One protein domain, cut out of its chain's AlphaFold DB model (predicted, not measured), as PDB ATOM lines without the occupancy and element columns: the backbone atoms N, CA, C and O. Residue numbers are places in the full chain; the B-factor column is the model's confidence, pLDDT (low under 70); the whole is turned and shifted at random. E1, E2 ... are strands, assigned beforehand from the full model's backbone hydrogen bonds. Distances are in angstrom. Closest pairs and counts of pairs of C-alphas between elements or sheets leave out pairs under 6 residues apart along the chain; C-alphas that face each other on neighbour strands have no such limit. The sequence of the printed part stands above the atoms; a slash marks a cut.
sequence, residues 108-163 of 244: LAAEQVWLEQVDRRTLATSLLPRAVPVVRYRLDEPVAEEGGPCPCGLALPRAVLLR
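AT A GLANCE: This is residues 108 to 163 of the 244 residues of an uncharacterized protein of bacterium HR32 (UniProt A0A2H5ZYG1). Little regular structure is found here: two small strand hairpins, E1 with E2 and E3 with E4, come together near Thr 122 and Val 143, and long loops around Ala 131 and Pro 151 make the two ends of a flat outline. The printed part has 56 residues and four named strands, E1 to E4 in chain order, in two antiparallel sheets; the class is all strand, with 20 residues in named elements. It is only just loose, close to compact, with a radius of gyration of the C-alphas of 12.3 A and spans of 36 by 27 by 14 A.

IN THESE COORDINATES: Find C-alpha 113 at (33.646, -40.804, 17.548); E1 runs from there to 118, 15.9 A, and E2, residues 121 to 126, covers 16.5 A. E3 is residues 143 to 146, 9.5 A; E4, residues 158 to 161, 10.4 A, ends at (22.048, -50.695, 18.517).

HOW THE PARTS SIT: In the hairpin E1 and E2, at 154 degrees, look for N 116 and O 123, 2.8 A. Residues 123 to 124 of E2 also pair, antiparallel, with 137 to 138. The closest C-alphas of E2 and E3 are Thr 122 and Val 143, 6.1 A. In the hairpin E3 and E4, N 144 and O 160 are 2.9 A apart. E1 and E3 are near each other, with 7 pairs of C-alphas within 10 A; E4 is apart from E1 and E2.

THE WHOLE: The C-alphas farthest apart are Ala 131 and Pro 151, 36.9 A. The printed part has no cut; E2 to E3 and E3 to E4 are long links, and no printed residue is under 70 in pLDDT.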
ATOM      1  N   LEU A 108      28.418 -45.820  11.597       96.94
ATOM      2  CA  LEU A 108      29.153 -45.062  12.599       96.94
ATOM      3  C   LEU A 108      29.718 -43.792  11.969       96.94
ATOM      4  O   LEU A 108      30.332 -43.830  10.901       96.94
ATOM      5  N   ALA A 109      29.587 -42.677  12.680       96.12
ATOM      6  CA  ALA A 109      30.332 -41.462  12.391       96.12
ATOM      7  C   ALA A 109      31.787 -41.629  12.874       96.12
ATOM      8  O   ALA A 109      32.245 -40.902  13.750       96.12
ATOM      9  N   ALA A 110      32.503 -42.621  12.331       93.94
ATOM     10  CA  ALA A 110      33.820 -43.064  12.808       93.94
ATOM     11  C   ALA A 110      34.901 -41.966  12.753       93.94
ATOM     12  O   ALA A 110      35.909 -42.037  13.444       93.94
ATOM     13  N   GLU A 111      34.673 -40.917  11.962       93.44
ATOM     14  CA  GLU A 111      35.523 -39.724  11.904       93.44
ATOM     15  C   GLU A 111      35.323 -38.788  13.113       93.44
ATOM     16  O   GLU A 111      36.170 -37.948  13.406       93.44
ATOM     17  N   GLN A 112      34.192 -38.908  13.813       94.25
ATOM     18  CA  GLN A 112      33.776 -38.027  14.908       94.25
ATOM     19  C   GLN A 112      33.842 -38.709  16.273       94.25
ATOM     20  O   GLN A 112      34.008 -38.028  17.287       94.25
ATOM     21  N   VAL A 113      33.697 -40.033  16.311       95.44
ATOM     22  CA  VAL A 113      33.646 -40.804  17.548       95.44
ATOM     23  C   VAL A 113      34.439 -42.097  17.422       95.44
ATOM     24  O   VAL A 113      34.315 -42.837  16.451       95.44
ATOM     25  N   TRP A 114      35.232 -42.372  18.450       95.69
ATOM     26  CA  TRP A 114      35.897 -43.649  18.655       95.69
ATOM     27  C   TRP A 114      35.120 -44.474  19.680       95.69
ATOM     28  O   TRP A 114      34.798 -43.954  20.751       95.69
ATOM     29  N   LEU A 115      34.819 -45.738  19.366       95.50
ATOM     30  CA  LEU A 115      34.081 -46.642  20.249       95.50
ATOM     31  C   LEU A 115      34.983 -47.754  20.796       95.50
ATOM     32  O   LEU A 115      35.737 -48.383  20.062       95.50
ATOM     33  N   GLU A 116      34.854 -48.036  22.089       95.56
ATOM     34  CA  GLU A 116      35.524 -49.135  22.785       95.56
ATOM     35  C   GLU A 116      34.475 -50.050  23.422       95.56
ATOM     36  O   GLU A 116      33.528 -49.576  24.052       95.56
ATOM     37  N   GLN A 117      34.660 -51.365  23.311       94.19
ATOM     38  CA  GLN A 117      33.832 -52.342  24.019       94.19
ATOM     39  C   GLN A 117      34.570 -52.825  25.269       94.19
ATOM     40  O   GLN A 117      35.644 -53.411  25.163       94.19
ATOM     41  N   VAL A 118      34.000 -52.584  26.451       92.94
ATOM     42  CA  VAL A 118      34.593 -52.953  27.749       92.94
ATOM     43  C   VAL A 118      33.516 -53.565  28.631       92.94
ATOM     44  O   VAL A 118      32.512 -52.914  28.900       92.94
ATOM     45  N   ASP A 119      33.698 -54.811  29.074       85.38
ATOM     46  CA  ASP A 119      32.783 -55.509  29.992       85.38
ATOM     47  C   ASP A 119      31.296 -55.393  29.593       85.38
ATOM     48  O   ASP A 119      30.429 -55.080  30.409       85.38
ATOM     49  N   ARG A 120      31.001 -55.629  28.303       81.25
ATOM     50  CA  ARG A 120      29.665 -55.512  27.667       81.25
ATOM     51  C   ARG A 120      29.086 -54.093  27.592       81.25
ATOM     52  O   ARG A 120      27.908 -53.925  27.280       81.25
ATOM     53  N   ARG A 121      29.891 -53.069  27.859       88.19
ATOM     54  CA  ARG A 121      29.528 -51.655  27.726       88.19
ATOM     55  C   ARG A 121      30.221 -51.066  26.509       88.19
ATOM     56  O   ARG A 121      31.354 -51.430  26.202       88.19
ATOM     57  N   THR A 122      29.569 -50.095  25.887       94.44
ATOM     58  CA  THR A 122      30.189 -49.275  24.849       94.44
ATOM     59  C   THR A 122      30.637 -47.958  25.464       94.44
ATOM     60  O   THR A 122      29.826 -47.205  26.008       94.44
ATOM     61  N   LEU A 123      31.938 -47.694  25.405       96.38
ATOM     62  CA  LEU A 123      32.536 -46.415  25.764       96.38
ATOM     63  C   LEU A 123      32.819 -45.634  24.485       96.38
ATOM     64  O   LEU A 123      33.180 -46.218  23.468       96.38
ATOM     65  N   ALA A 124      32.666 -44.321  24.540       96.38
ATOM     66  CA  ALA A 124      32.805 -43.450  23.393       96.38
ATOM     67  C   ALA A 124      33.714 -42.260  23.703       96.38
ATOM     68  O   ALA A 124      33.608 -41.621  24.752       96.38
ATOM     69  N   THR A 125      34.589 -41.944  22.760       96.31
ATOM     70  CA  THR A 125      35.506 -40.807  22.823       96.31
ATOM     71  C   THR A 125      35.235 -39.891  21.635       96.31
ATOM     72  O   THR A 125      35.266 -40.334  20.489       96.31
ATOM     73  N   SER A 126      34.957 -38.611  21.896       95.88
ATOM     74  CA  SER A 126      34.780 -37.601  20.846       95.88
ATOM     75  C   SER A 126      36.132 -37.274  20.217       95.88
ATOM     76  O   SER A 126      37.046 -36.842  20.915       95.88
ATOM     77  N   LEU A 127      36.228 -37.406  18.895       95.25
ATOM     78  CA  LEU A 127      37.386 -36.995  18.090       95.25
ATOM     79  C   LEU A 127      37.268 -35.546  17.601       95.25
ATOM     80  O   LEU A 127      38.242 -34.952  17.144       95.25
ATOM     81  N   LEU A 128      36.076 -34.954  17.716       91.00
ATOM     82  CA  LEU A 128      35.858 -33.554  17.377       91.00
ATOM     83  C   LEU A 128      36.513 -32.621  18.408       91.00
ATOM     84  O   LEU A 128      36.412 -32.882  19.612       91.00
ATOM     85  N   PRO A 129      37.099 -31.492  17.966       85.88
ATOM     86  CA  PRO A 129      37.613 -30.477  18.871       85.88
ATOM     87  C   PRO A 129      36.454 -29.864  19.661       85.88
ATOM     88  O   PRO A 129      35.510 -29.308  19.094       85.88
ATOM     89  N   ARG A 130      36.513 -29.972  20.988       82.62
ATOM     90  CA  ARG A 130      35.504 -29.438  21.908       82.62
ATOM     91  C   ARG A 130      36.181 -28.664  23.029       82.62
ATOM     92  O   ARG A 130      37.294 -28.989  23.425       82.62
ATOM     93  N   ALA A 131      35.477 -27.666  23.566       88.50
ATOM     94  CA  ALA A 131      35.945 -26.917  24.734       88.50
ATOM     95  C   ALA A 131      36.113 -27.822  25.968       88.50
ATOM     96  O   ALA A 131      37.011 -27.605  26.774       88.50
ATOM     97  N   VAL A 132      35.261 -28.846  26.087       89.38
ATOM     98  CA  VAL A 132      35.376 -29.906  27.091       89.38
ATOM     99  C   VAL A 132      35.568 -31.233  26.354       89.38
ATOM    100  O   VAL A 132      34.665 -31.631  25.609       89.38
ATOM    101  N   PRO A 133      36.724 -31.904  26.503       90.88
ATOM    102  CA  PRO A 133      36.958 -33.193  25.871       90.88
ATOM    103  C   PRO A 133      36.068 -34.269  26.502       90.88
ATOM    104  O   PRO A 133      35.867 -34.298  27.715       90.88
ATOM    105  N   VAL A 134      35.554 -35.174  25.667       95.62
ATOM    106  CA  VAL A 134      34.739 -36.318  26.096       95.62
ATOM    107  C   VAL A 134      35.513 -37.584  25.771       95.62
ATOM    108  O   VAL A 134      35.683 -37.917  24.601       95.62
ATOM    109  N   VAL A 135      36.004 -38.264  26.806       95.88
ATOM    110  CA  VAL A 135      36.862 -39.450  26.692       95.88
ATOM    111  C   VAL A 135      36.232 -40.595  27.471       95.88
ATOM    112  O   VAL A 135      35.877 -40.419  28.636       95.88
ATOM    113  N   ARG A 136      36.101 -41.761  26.827       96.50
ATOM    114  CA  ARG A 136      35.551 -42.997  27.414       96.50
ATOM    115  C   ARG A 136      34.193 -42.808  28.107       96.50
ATOM    116  O   ARG A 136      33.915 -43.417  29.139       96.50
ATOM    117  N   TYR A 137      33.330 -41.980  27.524       94.81
ATOM    118  CA  TYR A 137      31.963 -41.769  27.990       94.81
ATOM    119  C   TYR A 137      31.122 -43.026  27.766       94.81
ATOM    120  O   TYR A 137      31.051 -43.541  26.652       94.81
ATOM    121  N   ARG A 138      30.476 -43.535  28.816       94.50
ATOM    122  CA  ARG A 138      29.627 -44.727  28.725       94.50
ATOM    123  C   ARG A 138      28.319 -44.398  28.012       94.50
ATOM    124  O   ARG A 138      27.556 -43.569  28.494       94.50
ATOM    125  N   LEU A 139      28.041 -45.095  26.913       91.25
ATOM    126  CA  LEU A 139      26.748 -45.023  26.238       91.25
ATOM    127  C   LEU A 139      25.700 -45.857  26.981       91.25
ATOM    128  O   LEU A 139      25.951 -47.006  27.351       91.25
ATOM    129  N   ASP A 140      24.501 -45.295  27.139       83.81
ATOM    130  CA  ASP A 140      23.348 -46.015  27.698       83.81
ATOM    131  C   ASP A 140      22.845 -47.114  26.748       83.81
ATOM    132  O   ASP A 140      22.383 -48.171  27.184       83.81
ATOM    133  N   GLU A 141      22.948 -46.868  25.441       87.50
ATOM    134  CA  GLU A 141      22.678 -47.823  24.365       87.50
ATOM    135  C   GLU A 141      24.013 -48.409  23.884       87.50
ATOM    136  O   GLU A 141      24.805 -47.678  23.282       87.50
ATOM    137  N   PRO A 142      24.295 -49.697  24.140       89.44
ATOM    138  CA  PRO A 142      25.472 -50.352  23.602       89.44
ATOM    139  C   PRO A 142      25.385 -50.442  22.076       89.44
ATOM    140  O   PRO A 142      24.348 -50.794  21.511       89.44
ATOM    141  N   VAL A 143      26.494 -50.150  21.410       92.56
ATOM    142  CA  VAL A 143      26.599 -50.128  19.952       92.56
ATOM    143  C   VAL A 143      27.661 -51.124  19.534       92.56
ATOM    144  O   VAL A 143      28.753 -51.114  20.094       92.56
ATOM    145  N   ALA A 144      27.366 -51.954  18.543       91.31
ATOM    146  CA  ALA A 144      28.346 -52.831  17.915       91.31
ATOM    147  C   ALA A 144      28.542 -52.463  16.448       91.31
ATOM    148  O   ALA A 144      27.617 -51.984  15.788       91.31
ATOM    149  N   GLU A 145      29.739 -52.736  15.937       92.81
ATOM    150  CA  GLU A 145      29.988 -52.723  14.503       92.81
ATOM    151  C   GLU A 145      29.403 -53.977  13.850       92.81
ATOM    152  O   GLU A 145      29.522 -55.089  14.367       92.81
ATOM    153  N   GLU A 146      28.762 -53.792  12.702       89.88
ATOM    154  CA  GLU A 146      28.260 -54.869  11.858       89.88
ATOM    155  C   GLU A 146      29.155 -55.020  10.630       89.88
ATOM    156  O   GLU A 146      29.492 -54.049   9.952       89.88
ATOM    157  N   GLY A 147      29.556 -56.259  10.353       85.50
ATOM    158  CA  GLY A 147      30.471 -56.564   9.264       85.50
ATOM    159  C   GLY A 147      29.839 -56.456   7.873       85.50
ATOM    160  O   GLY A 147      28.623 -56.532   7.684       85.50
ATOM    161  N   GLY A 148      30.716 -56.365   6.875       90.75
ATOM    162  CA  GLY A 148      30.365 -56.431   5.459       90.75
ATOM    163  C   GLY A 148      30.038 -55.074   4.822       90.75
ATOM    164  O   GLY A 148      29.687 -54.113   5.509       90.75
ATOM    165  N   PRO A 149      30.152 -54.981   3.485       94.25
ATOM    166  CA  PRO A 149      29.899 -53.743   2.761       94.25
ATOM    167  C   PRO A 149      28.424 -53.333   2.858       94.25
ATOM    168  O   PRO A 149      27.527 -54.177   2.913       94.25
ATOM    169  N   CYS A 150      28.160 -52.026   2.841       96.56
ATOM    170  CA  CYS A 150      26.801 -51.510   2.704       96.56
ATOM    171  C   CYS A 150      26.465 -51.281   1.220       96.56
ATOM    172  O   CYS A 150      27.268 -50.666   0.513       96.56
ATOM    173  N   PRO A 151      25.257 -51.651   0.747       96.31
ATOM    174  CA  PRO A 151      24.802 -51.340  -0.611       96.31
ATOM    175  C   PRO A 151      24.775 -49.843  -0.953       96.31
ATOM    176  O   PRO A 151      24.692 -49.490  -2.124       96.31
ATOM    177  N   CYS A 152      24.838 -48.950   0.044       96.38
ATOM    178  CA  CYS A 152      24.917 -47.509  -0.201       96.38
ATOM    179  C   CYS A 152      26.292 -47.038  -0.712       96.38
ATOM    180  O   CYS A 152      26.400 -45.900  -1.161       96.38
ATOM    181  N   GLY A 153      27.332 -47.878  -0.626       96.12
ATOM    182  CA  GLY A 153      28.694 -47.557  -1.065       96.12
ATOM    183  C   GLY A 153      29.549 -46.781  -0.055       96.12
ATOM    184  O   GLY A 153      30.720 -46.534  -0.331       96.12
ATOM    185  N   LEU A 154      29.015 -46.416   1.119       94.56
ATOM    186  CA  LEU A 154      29.814 -45.800   2.183       94.56
ATOM    187  C   LEU A 154      30.775 -46.822   2.799       94.56
ATOM    188  O   LEU A 154      30.359 -47.902   3.216       94.56
ATOM    189  N   ALA A 155      32.046 -46.434   2.912       94.12
ATOM    190  CA  ALA A 155      33.102 -47.231   3.539       94.12
ATOM    191  C   ALA A 155      33.125 -47.128   5.076       94.12
ATOM    192  O   ALA A 155      33.950 -47.767   5.724       94.12
ATOM    193  N   LEU A 156      32.238 -46.320   5.666       94.94
ATOM    194  CA  LEU A 156      32.120 -46.198   7.118       94.94
ATOM    195  C   LEU A 156      31.570 -47.500   7.726       94.94
ATOM    196  O   LEU A 156      30.658 -48.087   7.130       94.94
ATOM    197  N   PRO A 157      32.045 -47.926   8.913       95.50
ATOM    198  CA  PRO A 157      31.533 -49.117   9.583       95.50
ATOM    199  C   PRO A 157      30.022 -49.038   9.777       95.50
ATOM    200  O   PRO A 157      29.479 -47.978  10.106       95.50
ATOM    201  N   ARG A 158      29.328 -50.159   9.589       96.75
ATOM    202  CA  ARG A 158      27.906 -50.245   9.925       96.75
ATOM    203  C   ARG A 158      27.760 -50.402  11.430       96.75
ATOM    204  O   ARG A 158      28.597 -51.024  12.073       96.75
ATOM    205  N   ALA A 159      26.691 -49.850  11.980       95.31
ATOM    206  CA  ALA A 159      26.403 -49.847  13.402       95.31
ATOM    207  C   ALA A 159      25.104 -50.597  13.690       95.31
ATOM    208  O   ALA A 159      24.137 -50.510  12.931       95.31
ATOM    209  N   VAL A 160      25.053 -51.261  14.838       94.00
ATOM    210  CA  VAL A 160      23.843 -51.885  15.368       94.00
ATOM    211  C   VAL A 160      23.667 -51.468  16.820       94.00
ATOM    212  O   VAL A 160      24.596 -51.550  17.621       94.00
ATOM    213  N   LEU A 161      22.453 -51.034  17.154       92.31
ATOM    214  CA  LEU A 161      22.048 -50.695  18.517       92.31
ATOM    215  C   LEU A 161      21.617 -51.986  19.223       92.31
ATOM    216  O   LEU A 161      20.601 -52.585  18.861       92.31
ATOM    217  N   LEU A 162      22.431 -52.467  20.163       88.19
ATOM    218  CA  LEU A 162      22.328 -53.828  20.685       88.19
ATOM    219  C   LEU A 162      21.067 -54.062  21.519       88.19
ATOM    220  O   LEU A 162      20.492 -55.146  21.420       88.19
ATOM    221  N   ARG A 163      20.573 -53.074  22.282       83.38
ATOM    222  CA  ARG A 163      19.312 -53.248  23.033       83.38
ATOM    223  C   ARG A 163      18.147 -53.484  22.083       83.38
ATOM    224  O   ARG A 163      17.269 -54.283  22.391       83.38
TER     225      ARG A 163